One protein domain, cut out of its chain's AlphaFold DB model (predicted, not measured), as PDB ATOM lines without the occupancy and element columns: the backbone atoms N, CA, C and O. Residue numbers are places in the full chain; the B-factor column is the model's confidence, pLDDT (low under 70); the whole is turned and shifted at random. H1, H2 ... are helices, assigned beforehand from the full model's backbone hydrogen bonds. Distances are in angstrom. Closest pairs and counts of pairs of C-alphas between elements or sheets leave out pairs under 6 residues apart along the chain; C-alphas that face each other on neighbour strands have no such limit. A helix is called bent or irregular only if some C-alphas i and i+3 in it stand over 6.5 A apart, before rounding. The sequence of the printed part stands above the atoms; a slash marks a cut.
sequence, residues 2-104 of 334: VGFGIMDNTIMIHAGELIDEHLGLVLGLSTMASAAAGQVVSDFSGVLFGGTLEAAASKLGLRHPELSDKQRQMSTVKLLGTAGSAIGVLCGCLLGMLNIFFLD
ATOM      1  N   VAL A   2      19.048 -46.451 -31.163       91.06
ATOM      2  CA  VAL A   2      19.750 -47.515 -31.930       91.06
ATOM      3  C   VAL A   2      20.054 -47.105 -33.374       91.06
ATOM      4  O   VAL A   2      21.205 -47.153 -33.785       91.06
ATOM      5  N   GLY A   3      19.055 -46.622 -34.121       89.88
ATOM      6  CA  GLY A   3      19.266 -46.166 -35.503       89.88
ATOM      7  C   GLY A   3      20.256 -45.001 -35.631       89.88
ATOM      8  O   GLY A   3      20.988 -44.945 -36.610       89.88
ATOM      9  N   PHE A   4      20.330 -44.126 -34.620       90.56
ATOM     10  CA  PHE A   4      21.336 -43.063 -34.565       90.56
ATOM     11  C   PHE A   4      22.742 -43.654 -34.440       90.56
ATOM     12  O   PHE A   4      23.583 -43.338 -35.264       90.56
ATOM     13  N   GLY A   5      22.977 -44.574 -33.494       91.69
ATOM     14  CA  GLY A   5      24.291 -45.214 -33.340       91.69
ATOM     15  C   GLY A   5      24.726 -46.039 -34.561       91.69
ATOM     16  O   GLY A   5      25.910 -46.077 -34.881       91.69
ATOM     17  N   ILE A   6      23.778 -46.671 -35.274       93.56
ATOM     18  CA  ILE A   6      24.068 -47.372 -36.540       93.56
ATOM     19  C   ILE A   6      24.530 -46.372 -37.595       93.56
ATOM     20  O   ILE A   6      25.574 -46.577 -38.212       93.56
ATOM     21  N   MET A   7      23.750 -45.310 -37.811       92.44
ATOM     22  CA  MET A   7      24.076 -44.267 -38.781       92.44
ATOM     23  C   MET A   7      25.423 -43.620 -38.453       92.44
ATOM     24  O   MET A   7      26.246 -43.490 -39.351       92.44
ATOM     25  N   ASP A   8      25.648 -43.286 -37.182       92.12
ATOM     26  CA  ASP A   8      26.844 -42.598 -36.707       92.12
ATOM     27  C   ASP A   8      28.117 -43.393 -37.044       92.12
ATOM     28  O   ASP A   8      28.951 -42.973 -37.843       92.12
ATOM     29  N   ASN A   9      28.204 -44.642 -36.583       92.44
ATOM     30  CA  ASN A   9      29.371 -45.469 -36.887       92.44
ATOM     31  C   ASN A   9      29.482 -45.832 -38.377       92.44
ATOM     32  O   ASN A   9      30.594 -45.982 -38.876       92.44
ATOM     33  N   THR A  10      28.369 -45.952 -39.107       93.06
ATOM     34  CA  THR A  10      28.407 -46.224 -40.556       93.06
ATOM     35  C   THR A  10      29.008 -45.046 -41.323       93.06
ATOM     36  O   THR A  10      29.910 -45.238 -42.139       93.06
ATOM     37  N   ILE A  11      28.539 -43.824 -41.051       93.69
ATOM     38  CA  ILE A  11      29.048 -42.613 -41.703       93.69
ATOM     39  C   ILE A  11      30.495 -42.370 -41.286       93.69
ATOM     40  O   ILE A  11      31.323 -42.138 -42.160       93.69
ATOM     41  N   MET A  12      30.818 -42.493 -39.994       94.56
ATOM     42  CA  MET A  12      32.189 -42.356 -39.497       94.56
ATOM     43  C   MET A  12      33.160 -43.281 -40.243       94.56
ATOM     44  O   MET A  12      34.202 -42.812 -40.696       94.56
ATOM     45  N   ILE A  13      32.832 -44.572 -40.393       93.00
ATOM     46  CA  ILE A  13      33.716 -45.555 -41.039       93.00
ATOM     47  C   ILE A  13      33.925 -45.216 -42.516       93.00
ATOM     48  O   ILE A  13      35.066 -45.099 -42.955       93.00
ATOM     49  N   HIS A  14      32.847 -45.017 -43.279       92.12
ATOM     50  CA  HIS A  14      32.965 -44.770 -44.719       92.12
ATOM     51  C   HIS A  14      33.554 -43.394 -45.037       92.12
ATOM     52  O   HIS A  14      34.395 -43.273 -45.924       92.12
ATOM     53  N   ALA A  15      33.151 -42.350 -44.310       93.75
ATOM     54  CA  ALA A  15      33.743 -41.028 -44.471       93.75
ATOM     55  C   ALA A  15      35.218 -41.043 -44.054       93.75
ATOM     56  O   ALA A  15      36.052 -40.491 -44.764       93.75
ATOM     57  N   GLY A  16      35.549 -41.708 -42.944       92.50
ATOM     58  CA  GLY A  16      36.921 -41.852 -42.469       92.50
ATOM     59  C   GLY A  16      37.817 -42.583 -43.468       92.50
ATOM     60  O   GLY A  16      38.934 -42.135 -43.709       92.50
ATOM     61  N   GLU A  17      37.322 -43.648 -44.099       89.25
ATOM     62  CA  GLU A  17      38.045 -44.371 -45.153       89.25
ATOM     63  C   GLU A  17      38.270 -43.504 -46.395       89.25
ATOM     64  O   GLU A  17      39.401 -43.402 -46.866       89.25
ATOM     65  N   LEU A  18      37.232 -42.820 -46.891       89.69
ATOM     66  CA  LEU A  18      37.356 -41.919 -48.043       89.69
ATOM     67  C   LEU A  18      38.348 -40.781 -47.770       89.69
ATOM     68  O   LEU A  18      39.130 -40.400 -48.642       89.69
ATOM     69  N   ILE A  19      38.338 -40.246 -46.549       91.06
ATOM     70  CA  ILE A  19      39.312 -39.246 -46.109       91.06
ATOM     71  C   ILE A  19      40.715 -39.858 -46.066       91.06
ATOM     72  O   ILE A  19      41.658 -39.217 -46.527       91.06
ATOM     73  N   ASP A  20      40.879 -41.082 -45.562       89.12
ATOM     74  CA  ASP A  20      42.193 -41.725 -45.487       89.12
ATOM     75  C   ASP A  20      42.773 -42.033 -46.876       89.12
ATOM     76  O   ASP A  20      43.961 -41.801 -47.107       89.12
ATOM     77  N   GLU A  21      41.939 -42.479 -47.819       83.88
ATOM     78  CA  GLU A  21      42.353 -42.773 -49.198       83.88
ATOM     79  C   GLU A  21      42.717 -41.491 -49.970       83.88
ATOM     80  O   GLU A  21      43.737 -41.456 -50.660       83.88
ATOM     81  N   HIS A  22      41.939 -40.411 -49.833       84.00
ATOM     82  CA  HIS A  22      42.149 -39.189 -50.622       84.00
ATOM     83  C   HIS A  22      43.055 -38.149 -49.960       84.00
ATOM     84  O   HIS A  22      43.889 -37.536 -50.627       84.00
ATOM     85  N   LEU A  23      42.879 -37.908 -48.664       83.44
ATOM     86  CA  LEU A  23      43.592 -36.866 -47.924       83.44
ATOM     87  C   LEU A  23      44.712 -37.441 -47.061       83.44
ATOM     88  O   LEU A  23      45.704 -36.750 -46.838       83.44
ATOM     89  N   GLY A  24      44.599 -38.697 -46.623       80.56
ATOM     90  CA  GLY A  24      45.612 -39.351 -45.798       80.56
ATOM     91  C   GLY A  24      46.983 -39.388 -46.467       80.56
ATOM     92  O   GLY A  24      47.977 -39.021 -45.845       80.56
ATOM     93  N   LEU A  25      47.033 -39.736 -47.756       67.44
ATOM     94  CA  LEU A  25      48.270 -39.730 -48.545       67.44
ATOM     95  C   LEU A  25      48.778 -38.316 -48.861       67.44
ATOM     96  O   LEU A  25      49.979 -38.072 -48.814       67.44
ATOM     97  N   VAL A  26      47.877 -37.382 -49.179       74.31
ATOM     98  CA  VAL A  26      48.248 -36.029 -49.634       74.31
ATOM     99  C   VAL A  26      48.739 -35.153 -48.481       74.31
ATOM    100  O   VAL A  26      49.676 -34.378 -48.649       74.31
ATOM    101  N   LEU A  27      48.106 -35.270 -47.315       81.19
ATOM    102  CA  LEU A  27      48.392 -34.453 -46.135       81.19
ATOM    103  C   LEU A  27      49.239 -35.191 -45.088       81.19
ATOM    104  O   LEU A  27      49.578 -34.603 -44.063       81.19
ATOM    105  N   GLY A  28      49.569 -36.467 -45.320       77.56
ATOM    106  CA  GLY A  28      50.320 -37.295 -44.373       77.56
ATOM    107  C   GLY A  28      49.550 -37.590 -43.082       77.56
ATOM    108  O   GLY A  28      50.148 -37.656 -42.009       77.56
ATOM    109  N   LEU A  29      48.221 -37.729 -43.154       83.31
ATOM    110  CA  LEU A  29      47.398 -38.010 -41.976       83.31
ATOM    111  C   LEU A  29      47.508 -39.484 -41.570       83.31
ATOM    112  O   LEU A  29      47.540 -40.406 -42.396       83.31
ATOM    113  N   SER A  30      47.523 -39.717 -40.258       87.06
ATOM    114  CA  SER A  30      47.388 -41.065 -39.719       87.06
ATOM    115  C   SER A  30      45.967 -41.582 -39.948       87.06
ATOM    116  O   SER A  30      45.006 -40.814 -39.943       87.06
ATOM    117  N   THR A  31      45.805 -42.900 -40.076       86.38
ATOM    118  CA  THR A  31      44.479 -43.526 -40.230       86.38
ATOM    119  C   THR A  31      43.544 -43.191 -39.062       86.38
ATOM    120  O   THR A  31      42.341 -43.022 -39.245       86.38
ATOM    121  N   MET A  32      44.095 -42.987 -37.861       89.69
ATOM    122  CA  MET A  32      43.334 -42.524 -36.698       89.69
ATOM    123  C   MET A  32      42.858 -41.068 -36.842       89.69
ATOM    124  O   MET A  32      41.745 -40.753 -36.429       89.69
ATOM    125  N   ALA A  33      43.660 -40.184 -37.448       90.56
ATOM    126  CA  ALA A  33      43.245 -38.812 -37.741       90.56
ATOM    127  C   ALA A  33      42.136 -38.774 -38.806       90.56
ATOM    128  O   ALA A  33      41.169 -38.030 -38.651       90.56
ATOM    129  N   SER A  34      42.227 -39.621 -39.834       91.50
ATOM    130  CA  SER A  34      41.174 -39.788 -40.846       91.50
ATOM    131  C   SER A  34      39.869 -40.304 -40.224       91.50
ATOM    132  O   SER A  34      38.801 -39.762 -40.499       91.50
ATOM    133  N   ALA A  35      39.944 -41.271 -39.300       90.75
ATOM    134  CA  ALA A  35      38.783 -41.744 -38.541       90.75
ATOM    135  C   ALA A  35      38.165 -40.645 -37.655       90.75
ATOM    136  O   ALA A  35      36.946 -40.492 -37.627       90.75
ATOM    137  N   ALA A  36      38.990 -39.831 -36.984       93.88
ATOM    138  CA  ALA A  36      38.511 -38.693 -36.199       93.88
ATOM    139  C   ALA A  36      37.810 -37.639 -37.077       93.88
ATOM    140  O   ALA A  36      36.780 -37.095 -36.683       93.88
ATOM    141  N   ALA A  37      38.315 -37.384 -38.287       93.56
ATOM    142  CA  ALA A  37      37.629 -36.537 -39.261       93.56
ATOM    143  C   ALA A  37      36.302 -37.166 -39.732       93.56
ATOM    144  O   ALA A  37      35.302 -36.460 -39.867       93.56
ATOM    145  N   GLY A  38      36.262 -38.492 -39.895       94.88
ATOM    146  CA  GLY A  38      35.029 -39.250 -40.118       94.88
ATOM    147  C   GLY A  38      33.995 -39.033 -39.009       94.88
ATOM    148  O   GLY A  38      32.822 -38.818 -39.314       94.88
ATOM    149  N   GLN A  39      34.421 -38.986 -37.740       95.06
ATOM    150  CA  GLN A  39      33.522 -38.688 -36.616       95.06
ATOM    151  C   GLN A  39      32.919 -37.285 -36.731       95.06
ATOM    152  O   GLN A  39      31.723 -37.121 -36.526       95.06
ATOM    153  N   VAL A  40      33.699 -36.279 -37.143       95.38
ATOM    154  CA  VAL A  40      33.181 -34.913 -37.352       95.38
ATOM    155  C   VAL A  40      32.095 -34.885 -38.436       95.38
ATOM    156  O   VAL A  40      31.060 -34.238 -38.269       95.38
ATOM    157  N   VAL A  41      32.307 -35.600 -39.547       94.69
ATOM    158  CA  VAL A  41      31.309 -35.725 -40.629       94.69
ATOM    159  C   VAL A  41      30.055 -36.446 -40.134       94.69
ATOM    160  O   VAL A  41      28.931 -36.083 -40.501       94.69
ATOM    161  N   SER A  42      30.243 -37.451 -39.284       94.56
ATOM    162  CA  SER A  42      29.157 -38.210 -38.687       94.56
ATOM    163  C   SER A  42      28.311 -37.374 -37.730       94.56
ATOM    164  O   SER A  42      27.094 -37.302 -37.903       94.56
ATOM    165  N   ASP A  43      28.941 -36.645 -36.808       92.31
ATOM    166  CA  ASP A  43      28.266 -35.758 -35.860       92.31
ATOM    167  C   ASP A  43      27.435 -34.698 -36.602       92.31
ATOM    168  O   ASP A  43      26.269 -34.454 -36.275       92.31
ATOM    169  N   PHE A  44      28.000 -34.113 -37.665       92.81
ATOM    170  CA  PHE A  44      27.289 -33.171 -38.532       92.81
ATOM    171  C   PHE A  44      26.063 -33.816 -39.200       92.81
ATOM    172  O   PHE A  44      24.971 -33.244 -39.203       92.81
ATOM    173  N   SER A  45      26.218 -35.037 -39.711       90.81
ATOM    174  CA  SER A  45      25.124 -35.810 -40.311       90.81
ATOM    175  C   SER A  45      24.050 -36.179 -39.281       90.81
ATOM    176  O   SER A  45      22.859 -36.130 -39.583       90.81
ATOM    177  N   GLY A  46      24.447 -36.472 -38.042       88.19
ATOM    178  CA  GLY A  46      23.563 -36.724 -36.907       88.19
ATOM    179  C   GLY A  46      22.612 -35.564 -36.623       88.19
ATOM    180  O   GLY A  46      21.414 -35.782 -36.428       88.19
ATOM    181  N   VAL A  47      23.126 -34.331 -36.671       87.75
ATOM    182  CA  VAL A  47      22.319 -33.111 -36.509       87.75
ATOM    183  C   VAL A  47      21.349 -32.924 -37.679       87.75
ATOM    184  O   VAL A  47      20.191 -32.569 -37.459       87.75
ATOM    185  N   LEU A  48      21.785 -33.189 -38.914       87.00
ATOM    186  CA  LEU A  48      20.960 -32.992 -40.113       87.00
ATOM    187  C   LEU A  48      19.856 -34.047 -40.279       87.00
ATOM    188  O   LEU A  48      18.730 -33.709 -40.643       87.00
ATOM    189  N   PHE A  49      20.158 -35.320 -40.016       84.94
ATOM    190  CA  PHE A  49      19.266 -36.448 -40.312       84.94
ATOM    191  C   PHE A  49      18.500 -36.985 -39.095       84.94
ATOM    192  O   PHE A  49      17.699 -37.913 -39.241       84.94
ATOM    193  N   GLY A  50      18.674 -36.393 -37.906       80.75
ATOM    194  CA  GLY A  50      17.983 -36.816 -36.682       80.75
ATOM    195  C   GLY A  50      16.457 -36.894 -36.836       80.75
ATOM    196  O   GLY A  50      15.851 -37.913 -36.507       80.75
ATOM    197  N   GLY A  51      15.840 -35.877 -37.448       82.69
ATOM    198  CA  GLY A  51      14.392 -35.864 -37.699       82.69
ATOM    199  C   GLY A  51      13.931 -36.909 -38.724       82.69
ATOM    200  O   GLY A  51      12.833 -37.457 -38.621       82.69
ATOM    201  N   THR A  52      14.778 -37.251 -39.700       86.00
ATOM    202  CA  THR A  52      14.488 -38.308 -40.680       86.00
ATOM    203  C   THR A  52      14.503 -39.690 -40.027       86.00
ATOM    204  O   THR A  52      13.638 -40.516 -40.319       86.00
ATOM    205  N   LEU A  53      15.441 -39.929 -39.106       85.19
ATOM    206  CA  LEU A  53      15.518 -41.153 -38.305       85.19
ATOM    207  C   LEU A  53      14.277 -41.338 -37.422       85.19
ATOM    208  O   LEU A  53      13.733 -42.441 -37.348       85.19
ATOM    209  N   GLU A  54      13.795 -40.266 -36.794       84.19
ATOM    210  CA  GLU A  54      12.561 -40.291 -35.998       84.19
ATOM    211  C   GLU A  54      11.323 -40.580 -36.859       84.19
ATOM    212  O   GLU A  54      10.483 -41.413 -36.496       84.19
ATOM    213  N   ALA A  55      11.238 -39.967 -38.042       84.56
ATOM    214  CA  ALA A  55      10.166 -40.236 -38.995       84.56
ATOM    215  C   ALA A  55      10.194 -41.690 -39.503       84.56
ATOM    216  O   ALA A  55       9.145 -42.322 -39.638       84.56
ATOM    217  N   ALA A  56      11.382 -42.247 -39.757       84.62
ATOM    218  CA  ALA A  56      11.550 -43.642 -40.160       84.62
ATOM    219  C   ALA A  56      11.158 -44.617 -39.035       84.62
ATOM    220  O   ALA A  56      10.426 -45.575 -39.283       84.62
ATOM    221  N   ALA A  57      11.568 -44.345 -37.793       84.88
ATOM    222  CA  ALA A  57      11.175 -45.137 -36.626       84.88
ATOM    223  C   ALA A  57       9.650 -45.137 -36.425       84.88
ATOM    224  O   ALA A  57       9.051 -46.191 -36.206       84.88
ATOM    225  N   SER A  58       9.017 -43.973 -36.595       83.75
ATOM    226  CA  SER A  58       7.560 -43.830 -36.526       83.75
ATOM    227  C   SER A  58       6.850 -44.636 -37.621       83.75
ATOM    228  O   SER A  58       5.855 -45.305 -37.348       83.75
ATOM    229  N   LYS A  59       7.387 -44.644 -38.853       86.00
ATOM    230  CA  LYS A  59       6.869 -45.465 -39.965       86.00
ATOM    231  C   LYS A  59       7.010 -46.969 -39.726       86.00
ATOM    232  O   LYS A  59       6.166 -47.729 -40.186       86.00
ATOM    233  N   LEU A  60       8.038 -47.394 -38.995       84.44
ATOM    234  CA  LEU A  60       8.239 -48.790 -38.590       84.44
ATOM    235  C   LEU A  60       7.339 -49.215 -37.414       84.44
ATOM    236  O   LEU A  60       7.442 -50.343 -36.938       84.44
ATOM    237  N   GLY A  61       6.451 -48.334 -36.940       81.44
ATOM    238  CA  GLY A  61       5.488 -48.636 -35.880       81.44
ATOM    239  C   GLY A  61       6.052 -48.512 -34.463       81.44
ATOM    240  O   GLY A  61       5.384 -48.905 -33.505       81.44
ATOM    241  N   LEU A  62       7.252 -47.943 -34.300       80.69
ATOM    242  CA  LEU A  62       7.818 -47.660 -32.984       80.69
ATOM    243  C   LEU A  62       7.095 -46.448 -32.384       80.69
ATOM    244  O   LEU A  62       7.399 -45.300 -32.701       80.69
ATOM    245  N   ARG A  63       6.096 -46.707 -31.534       72.38
ATOM    246  CA  ARG A  63       5.334 -45.653 -30.850       72.38
ATOM    247  C   ARG A  63       6.179 -44.957 -29.788       72.38
ATOM    248  O   ARG A  63       6.791 -45.604 -28.939       72.38
ATOM    249  N   HIS A  64       6.124 -43.630 -29.785       73.44
ATOM    250  CA  HIS A  64       6.618 -42.843 -28.665       73.44
ATOM    251  C   HIS A  64       5.675 -42.996 -27.462       73.44
ATOM    252  O   HIS A  64       4.457 -42.965 -27.638       73.44
ATOM    253  N   PRO A  65       6.202 -43.156 -26.238       77.12
ATOM    254  CA  PRO A  65       5.370 -43.218 -25.046       77.12
ATOM    255  C   PRO A  65       4.662 -41.874 -24.812       77.12
ATOM    256  O   PRO A  65       5.300 -40.822 -24.700       77.12
ATOM    257  N   GLU A  66       3.334 -41.914 -24.723       80.12
ATOM    258  CA  GLU A  66       2.485 -40.757 -24.425       80.12
ATOM    259  C   GLU A  66       2.532 -40.445 -22.924       80.12
ATOM    260  O   GLU A  66       1.691 -40.864 -22.134       80.12
ATOM    261  N   LEU A  67       3.585 -39.741 -22.511       85.62
ATOM    262  CA  LEU A  67       3.758 -39.262 -21.140       85.62
ATOM    263  C   LEU A  67       3.277 -37.815 -21.016       85.62
ATOM    264  O   LEU A  67       3.678 -36.968 -21.820       85.62
ATOM    265  N   SER A  68       2.498 -37.529 -19.968       87.69
ATOM    266  CA  SER A  68       2.146 -36.155 -19.581       87.69
ATOM    267  C   SER A  68       3.384 -35.352 -19.169       87.69
ATOM    268  O   SER A  68       4.393 -35.915 -18.732       87.69
ATOM    269  N   ASP A  69       3.299 -34.023 -19.225       84.75
ATOM    270  CA  ASP A  69       4.424 -33.143 -18.880       84.75
ATOM    271  C   ASP A  69       4.933 -33.369 -17.451       84.75
ATOM    272  O   ASP A  69       6.142 -33.407 -17.208       84.75
ATOM    273  N   LYS A  70       4.017 -33.619 -16.506       85.00
ATOM    274  CA  LYS A  70       4.367 -33.944 -15.115       85.00
ATOM    275  C   LYS A  70       5.157 -35.250 -15.016       85.00
ATOM    276  O   LYS A  70       6.117 -35.320 -14.255       85.00
ATOM    277  N   GLN A  71       4.794 -36.265 -15.802       85.88
ATOM    278  CA  GLN A  71       5.510 -37.543 -15.836       85.88
ATOM    279  C   GLN A  71       6.889 -37.398 -16.491       85.88
ATOM    280  O   GLN A  71       7.862 -37.933 -15.970       85.88
ATOM    281  N   ARG A  72       7.016 -36.620 -17.576       86.19
ATOM    282  CA  ARG A  72       8.312 -36.358 -18.238       86.19
ATOM    283  C   ARG A  72       9.321 -35.659 -17.328       86.19
ATOM    284  O   ARG A  72      10.527 -35.848 -17.483       86.19
ATOM    285  N   GLN A  73       8.852 -34.855 -16.376       90.19
ATOM    286  CA  GLN A  73       9.732 -34.141 -15.452       90.19
ATOM    287  C   GLN A  73      10.272 -35.008 -14.307       90.19
ATOM    288  O   GLN A  73      11.280 -34.620 -13.708       90.19
ATOM    289  N   MET A  74       9.668 -36.171 -14.036       94.25
ATOM    290  CA  MET A  74      10.098 -37.071 -12.965       94.25
ATOM    291  C   MET A  74      11.535 -37.558 -13.181       94.25
ATOM    292  O   MET A  74      11.892 -38.023 -14.266       94.25
ATOM    293  N   SER A  75      12.345 -37.535 -12.120       91.06
ATOM    294  CA  SER A  75      13.741 -37.988 -12.167       91.06
ATOM    295  C   SER A  75      13.873 -39.441 -12.627       91.06
ATOM    296  O   SER A  75      14.776 -39.747 -13.393       91.06
ATOM    297  N   THR A  76      12.943 -40.320 -12.241       92.44
ATOM    298  CA  THR A  76      12.919 -41.725 -12.685       92.44
ATOM    299  C   THR A  76      12.712 -41.847 -14.193       92.44
ATOM    300  O   THR A  76      13.389 -42.638 -14.843       92.44
ATOM    301  N   VAL A  77      11.814 -41.042 -14.769       91.12
ATOM    302  CA  VAL A  77      11.535 -41.044 -16.214       91.12
ATOM    303  C   VAL A  77      12.730 -40.498 -16.991       91.12
ATOM    304  O   VAL A  77      13.121 -41.087 -17.995       91.12
ATOM    305  N   LYS A  78      13.366 -39.431 -16.495       90.19
ATOM    306  CA  LYS A  78      14.611 -38.901 -17.071       90.19
ATOM    307  C   LYS A  78      15.748 -39.918 -16.994       90.19
ATOM    308  O   LYS A  78      16.408 -40.152 -17.997       90.19
ATOM    309  N   LEU A  79      15.943 -40.559 -15.841       92.50
ATOM    310  CA  LEU A  79      16.990 -41.563 -15.642       92.50
ATOM    311  C   LEU A  79      16.805 -42.760 -16.579       92.50
ATOM    312  O   LEU A  79      17.743 -43.133 -17.276       92.50
ATOM    313  N   LEU A  80      15.598 -43.333 -16.634       91.75
ATOM    314  CA  LEU A  80      15.287 -44.456 -17.522       91.75
ATOM    315  C   LEU A  80      15.378 -44.057 -19.001       91.75
ATOM    316  O   LEU A  80      15.866 -44.842 -19.811       91.75
ATOM    317  N   GLY A  81      14.967 -42.835 -19.353       89.75
ATOM    318  CA  GLY A  81      15.102 -42.295 -20.706       89.75
ATOM    319  C   GLY A  81      16.561 -42.136 -21.135       89.75
ATOM    320  O   GLY A  81      16.933 -42.564 -22.230       89.75
ATOM    321  N   THR A  82      17.411 -41.587 -20.265       91.56
ATOM    322  CA  THR A  82      18.853 -41.462 -20.512       91.56
ATOM    323  C   THR A  82      19.527 -42.830 -20.566       91.56
ATOM    324  O   THR A  82      20.301 -43.081 -21.485       91.56
ATOM    325  N   ALA A  83      19.198 -43.748 -19.652       94.00
ATOM    326  CA  ALA A  83      19.742 -45.105 -19.652       94.00
ATOM    327  C   ALA A  83      19.356 -45.872 -20.928       94.00
ATOM    328  O   ALA A  83      20.215 -46.454 -21.585       94.00
ATOM    329  N   GLY A  84      18.082 -45.814 -21.330       93.00
ATOM    330  CA  GLY A  84      17.612 -46.412 -22.579       93.00
ATOM    331  C   GLY A  84      18.258 -45.781 -23.814       93.00
ATOM    332  O   GLY A  84      18.585 -46.483 -24.770       93.00
ATOM    333  N   SER A  85      18.508 -44.470 -23.783       90.69
ATOM    334  CA  SER A  85      19.238 -43.772 -24.845       90.69
ATOM    335  C   SER A  85      20.690 -44.234 -24.929       90.69
ATOM    336  O   SER A  85      21.138 -44.569 -26.021       90.69
ATOM    337  N   ALA A  86      21.387 -44.329 -23.795       93.56
ATOM    338  CA  ALA A  86      22.771 -44.789 -23.719       93.56
ATOM    339  C   ALA A  86      22.925 -46.236 -24.213       93.56
ATOM    340  O   ALA A  86      23.764 -46.503 -25.068       93.56
ATOM    341  N   ILE A  87      22.067 -47.154 -23.749       95.75
ATOM    342  CA  ILE A  87      22.042 -48.548 -24.228       95.75
ATOM    343  C   ILE A  87      21.728 -48.587 -25.726       95.75
ATOM    344  O   ILE A  87      22.357 -49.327 -26.477       95.75
ATOM    345  N   GLY A  88      20.774 -47.769 -26.173       94.12
ATOM    346  CA  GLY A  88      20.408 -47.678 -27.579       94.12
ATOM    347  C   GLY A  88      21.577 -47.240 -28.460       94.12
ATOM    348  O   GLY A  88      21.838 -47.900 -29.459       94.12
ATOM    349  N   VAL A  89      22.281 -46.164 -28.093       93.25
ATOM    350  CA  VAL A  89      23.482 -45.708 -28.814       93.25
ATOM    351  C   VAL A  89      24.545 -46.800 -28.797       93.25
ATOM    352  O   VAL A  89      25.013 -47.171 -29.864       93.25
ATOM    353  N   LEU A  90      24.849 -47.392 -27.636       94.56
ATOM    354  CA  LEU A  90      25.841 -48.466 -27.517       94.56
ATOM    355  C   LEU A  90      25.541 -49.637 -28.468       94.56
ATOM    356  O   LEU A  90      26.404 -50.031 -29.250       94.56
ATOM    357  N   CYS A  91      24.313 -50.165 -28.447       95.69
ATOM    358  CA  CYS A  91      23.895 -51.243 -29.346       95.69
ATOM    359  C   CYS A  91      23.965 -50.820 -30.817       95.69
ATOM    360  O   CYS A  91      24.405 -51.599 -31.660       95.69
ATOM    361  N   GLY A  92      23.550 -49.591 -31.129       94.81
ATOM    362  CA  GLY A  92      23.625 -49.049 -32.481       94.81
ATOM    363  C   GLY A  92      25.062 -48.942 -32.988       94.81
ATOM    364  O   GLY A  92      25.352 -49.401 -34.086       94.81
ATOM    365  N   CYS A  93      25.970 -48.414 -32.169       94.38
ATOM    366  CA  CYS A  93      27.390 -48.294 -32.481       94.38
ATOM    367  C   CYS A  93      28.042 -49.669 -32.684       94.38
ATOM    368  O   CYS A  93      28.789 -49.852 -33.643       94.38
ATOM    369  N   LEU A  94      27.731 -50.657 -31.835       94.12
ATOM    370  CA  LEU A  94      28.203 -52.039 -32.007       94.12
ATOM    371  C   LEU A  94      27.745 -52.633 -33.346       94.12
ATOM    372  O   LEU A  94      28.548 -53.241 -34.048       94.12
ATOM    373  N   LEU A  95      26.481 -52.416 -33.724       94.44
ATOM    374  CA  LEU A  95      25.952 -52.844 -35.021       94.44
ATOM    375  C   LEU A  95      26.599 -52.084 -36.187       94.44
ATOM    376  O   LEU A  95      26.927 -52.693 -37.197       94.44
ATOM    377  N   GLY A  96      26.832 -50.778 -36.049       91.81
ATOM    378  CA  GLY A  96      27.516 -49.970 -37.061       91.81
ATOM    379  C   GLY A  96      28.985 -50.362 -37.253       91.81
ATOM    380  O   GLY A  96      29.482 -50.325 -38.375       91.81
ATOM    381  N   MET A  97      29.673 -50.824 -36.202       90.69
ATOM    382  CA  MET A  97      31.035 -51.366 -36.318       90.69
ATOM    383  C   MET A  97      31.101 -52.660 -37.133       90.69
ATOM    384  O   MET A  97      32.180 -53.016 -37.598       90.69
ATOM    385  N   LEU A  98      29.975 -53.342 -37.381       91.62
ATOM    386  CA  LEU A  98      29.962 -54.503 -38.274       91.62
ATOM    387  C   LEU A  98      30.376 -54.140 -39.707       91.62
ATOM    388  O   LEU A  98      30.893 -55.003 -40.410       91.62
ATOM    389  N   ASN A  99      30.233 -52.872 -40.120       86.81
ATOM    390  CA  ASN A  99      30.722 -52.397 -41.417       86.81
ATOM    391  C   ASN A  99      32.241 -52.590 -41.585       86.81
ATOM    392  O   ASN A  99      32.697 -52.810 -42.703       86.81
ATOM    393  N   ILE A 100      33.017 -52.601 -40.490       87.75
ATOM    394  CA  ILE A 100      34.467 -52.858 -40.531       87.75
ATOM    395  C   ILE A 100      34.770 -54.236 -41.135       87.75
ATOM    396  O   ILE A 100      35.759 -54.379 -41.847       87.75
ATOM    397  N   PHE A 101      33.915 -55.243 -40.915       85.75
ATOM    398  CA  PHE A 101      34.125 -56.583 -41.478       85.75
ATOM    399  C   PHE A 101      34.031 -56.624 -43.008       85.75
ATOM    400  O   PHE A 101      34.533 -57.568 -43.616       85.75
ATOM    401  N   PHE A 102      33.404 -55.622 -43.626       84.19
ATOM    402  CA  PHE A 102      33.260 -55.517 -45.077       84.19
ATOM    403  C   PHE A 102      34.276 -54.550 -45.708       84.19
ATOM    404  O   PHE A 102      34.301 -54.420 -46.931       84.19
ATOM    405  N   LEU A 103      35.118 -53.898 -44.898       79.56
ATOM    406  CA  LEU A 103      36.115 -52.924 -45.339       79.56
ATOM    407  C   LEU A 103      37.500 -53.574 -45.496       79.56
ATOM    408  O   LEU A 103      37.994 -54.232 -44.578       79.56
ATOM    409  N   ASP A 104      38.187 -53.330 -46.617       78.38
ATOM    410  CA  ASP A 104      39.594 -53.730 -46.788       78.38
ATOM    411  C   ASP A 104      40.532 -52.640 -46.252       78.38
ATOM    412  O   ASP A 104      41.216 -51.937 -46.999       78.38
TER     413      ASP A 104
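What this domain is: This is residues 2 to 104 of the 334 residues of the protein "Tmem65 protein" of Symbiodinium pilosum (UniProt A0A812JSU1). Three long helical pieces form a loose, elongated stack in which H1 sits between two others, crossing H2a on one side as an X and, near its own beginning, crossing H4 on the other side. The bent helix H2 turns away in its second arm, H2b, past the beginning of H1, and a nine-residue link then runs over to short H3 and the beginning of H4, leaving an open gap between H2b and H4. The printed part has 103 residues with four named helices, in the order H1, H2, H3, H4, and no named strand; the class is all helix. The whole is loose, with a radius of gyration of the C-alphas of 17.1 A, and spans 56 by 27 by 23 A.

How they stand to each other: The longest helix by residues, H2, residues 31 to 59, was assigned as one helix by its hydrogen bonds but is bent: C-alphas 48 and 51 are 7.6 A apart. Its arms, H2a, residues 31 to 48, and H2b, residues 51 to 59, stand at a steep tilt of 68 degrees, only just short of about perpendicular. H2a touches H1, residues 2 to 27, at a steep tilt of 45 degrees, opposite ways; their closest C-alphas, of Gly 16 and Gly 38, are 4.0 A apart. H2b is close to H1 but not clearly touching, the closest C-alphas being those of Gly 3 and Leu 53, 6.9 A apart. H1 touches H4, residues 75 to 102, with residues 2 to 13 alone, and H4 touches it with residues 88 to 100 alone. The two run the same way at a steep tilt of 46 degrees, and their closest C-alphas, of Gly 5 and Gly 92, are 4.0 A apart. H2a and H4 are apart, as are H2b and H4. H3, residues 69 to 73, is close to H4 but not clearly touching, with the C-alphas of Arg 72 and Lys 78 closest at 6.9 A. In H2a, H2b and H3 every O i to N i+4 pair is within hydrogen-bond range; in H1 20 of 22 are, and in H4 19 of 24.

Where its parts are: H2a is 25.8 A long from first to last C-alpha, and H2b 12.4 A. H1 begins with C-alpha 2 at (19.750, -47.515, -31.930) and is 34.5 A long, with a kink of 44 degrees near residue 20. It is neither bent nor irregular, but only just: C-alphas 22 and 25 are 6.5 A apart. H3 begins with C-alpha 69 at (4.424, -33.143, -18.880). H4 is 42.1 A long and ends with C-alpha 102 at (33.260, -55.517, -45.077).

The domain as a whole: The two C-alphas farthest apart, of Val 26 and Lys 70, are 55.9 A apart. The printed part has no cut. The links from H1 to H2 and from H3 to H4 are tight, the link from H2 to H3 is short, and none is long. The mean pLDDT of the printed part is 88.4, and residue 25 alone is under 70.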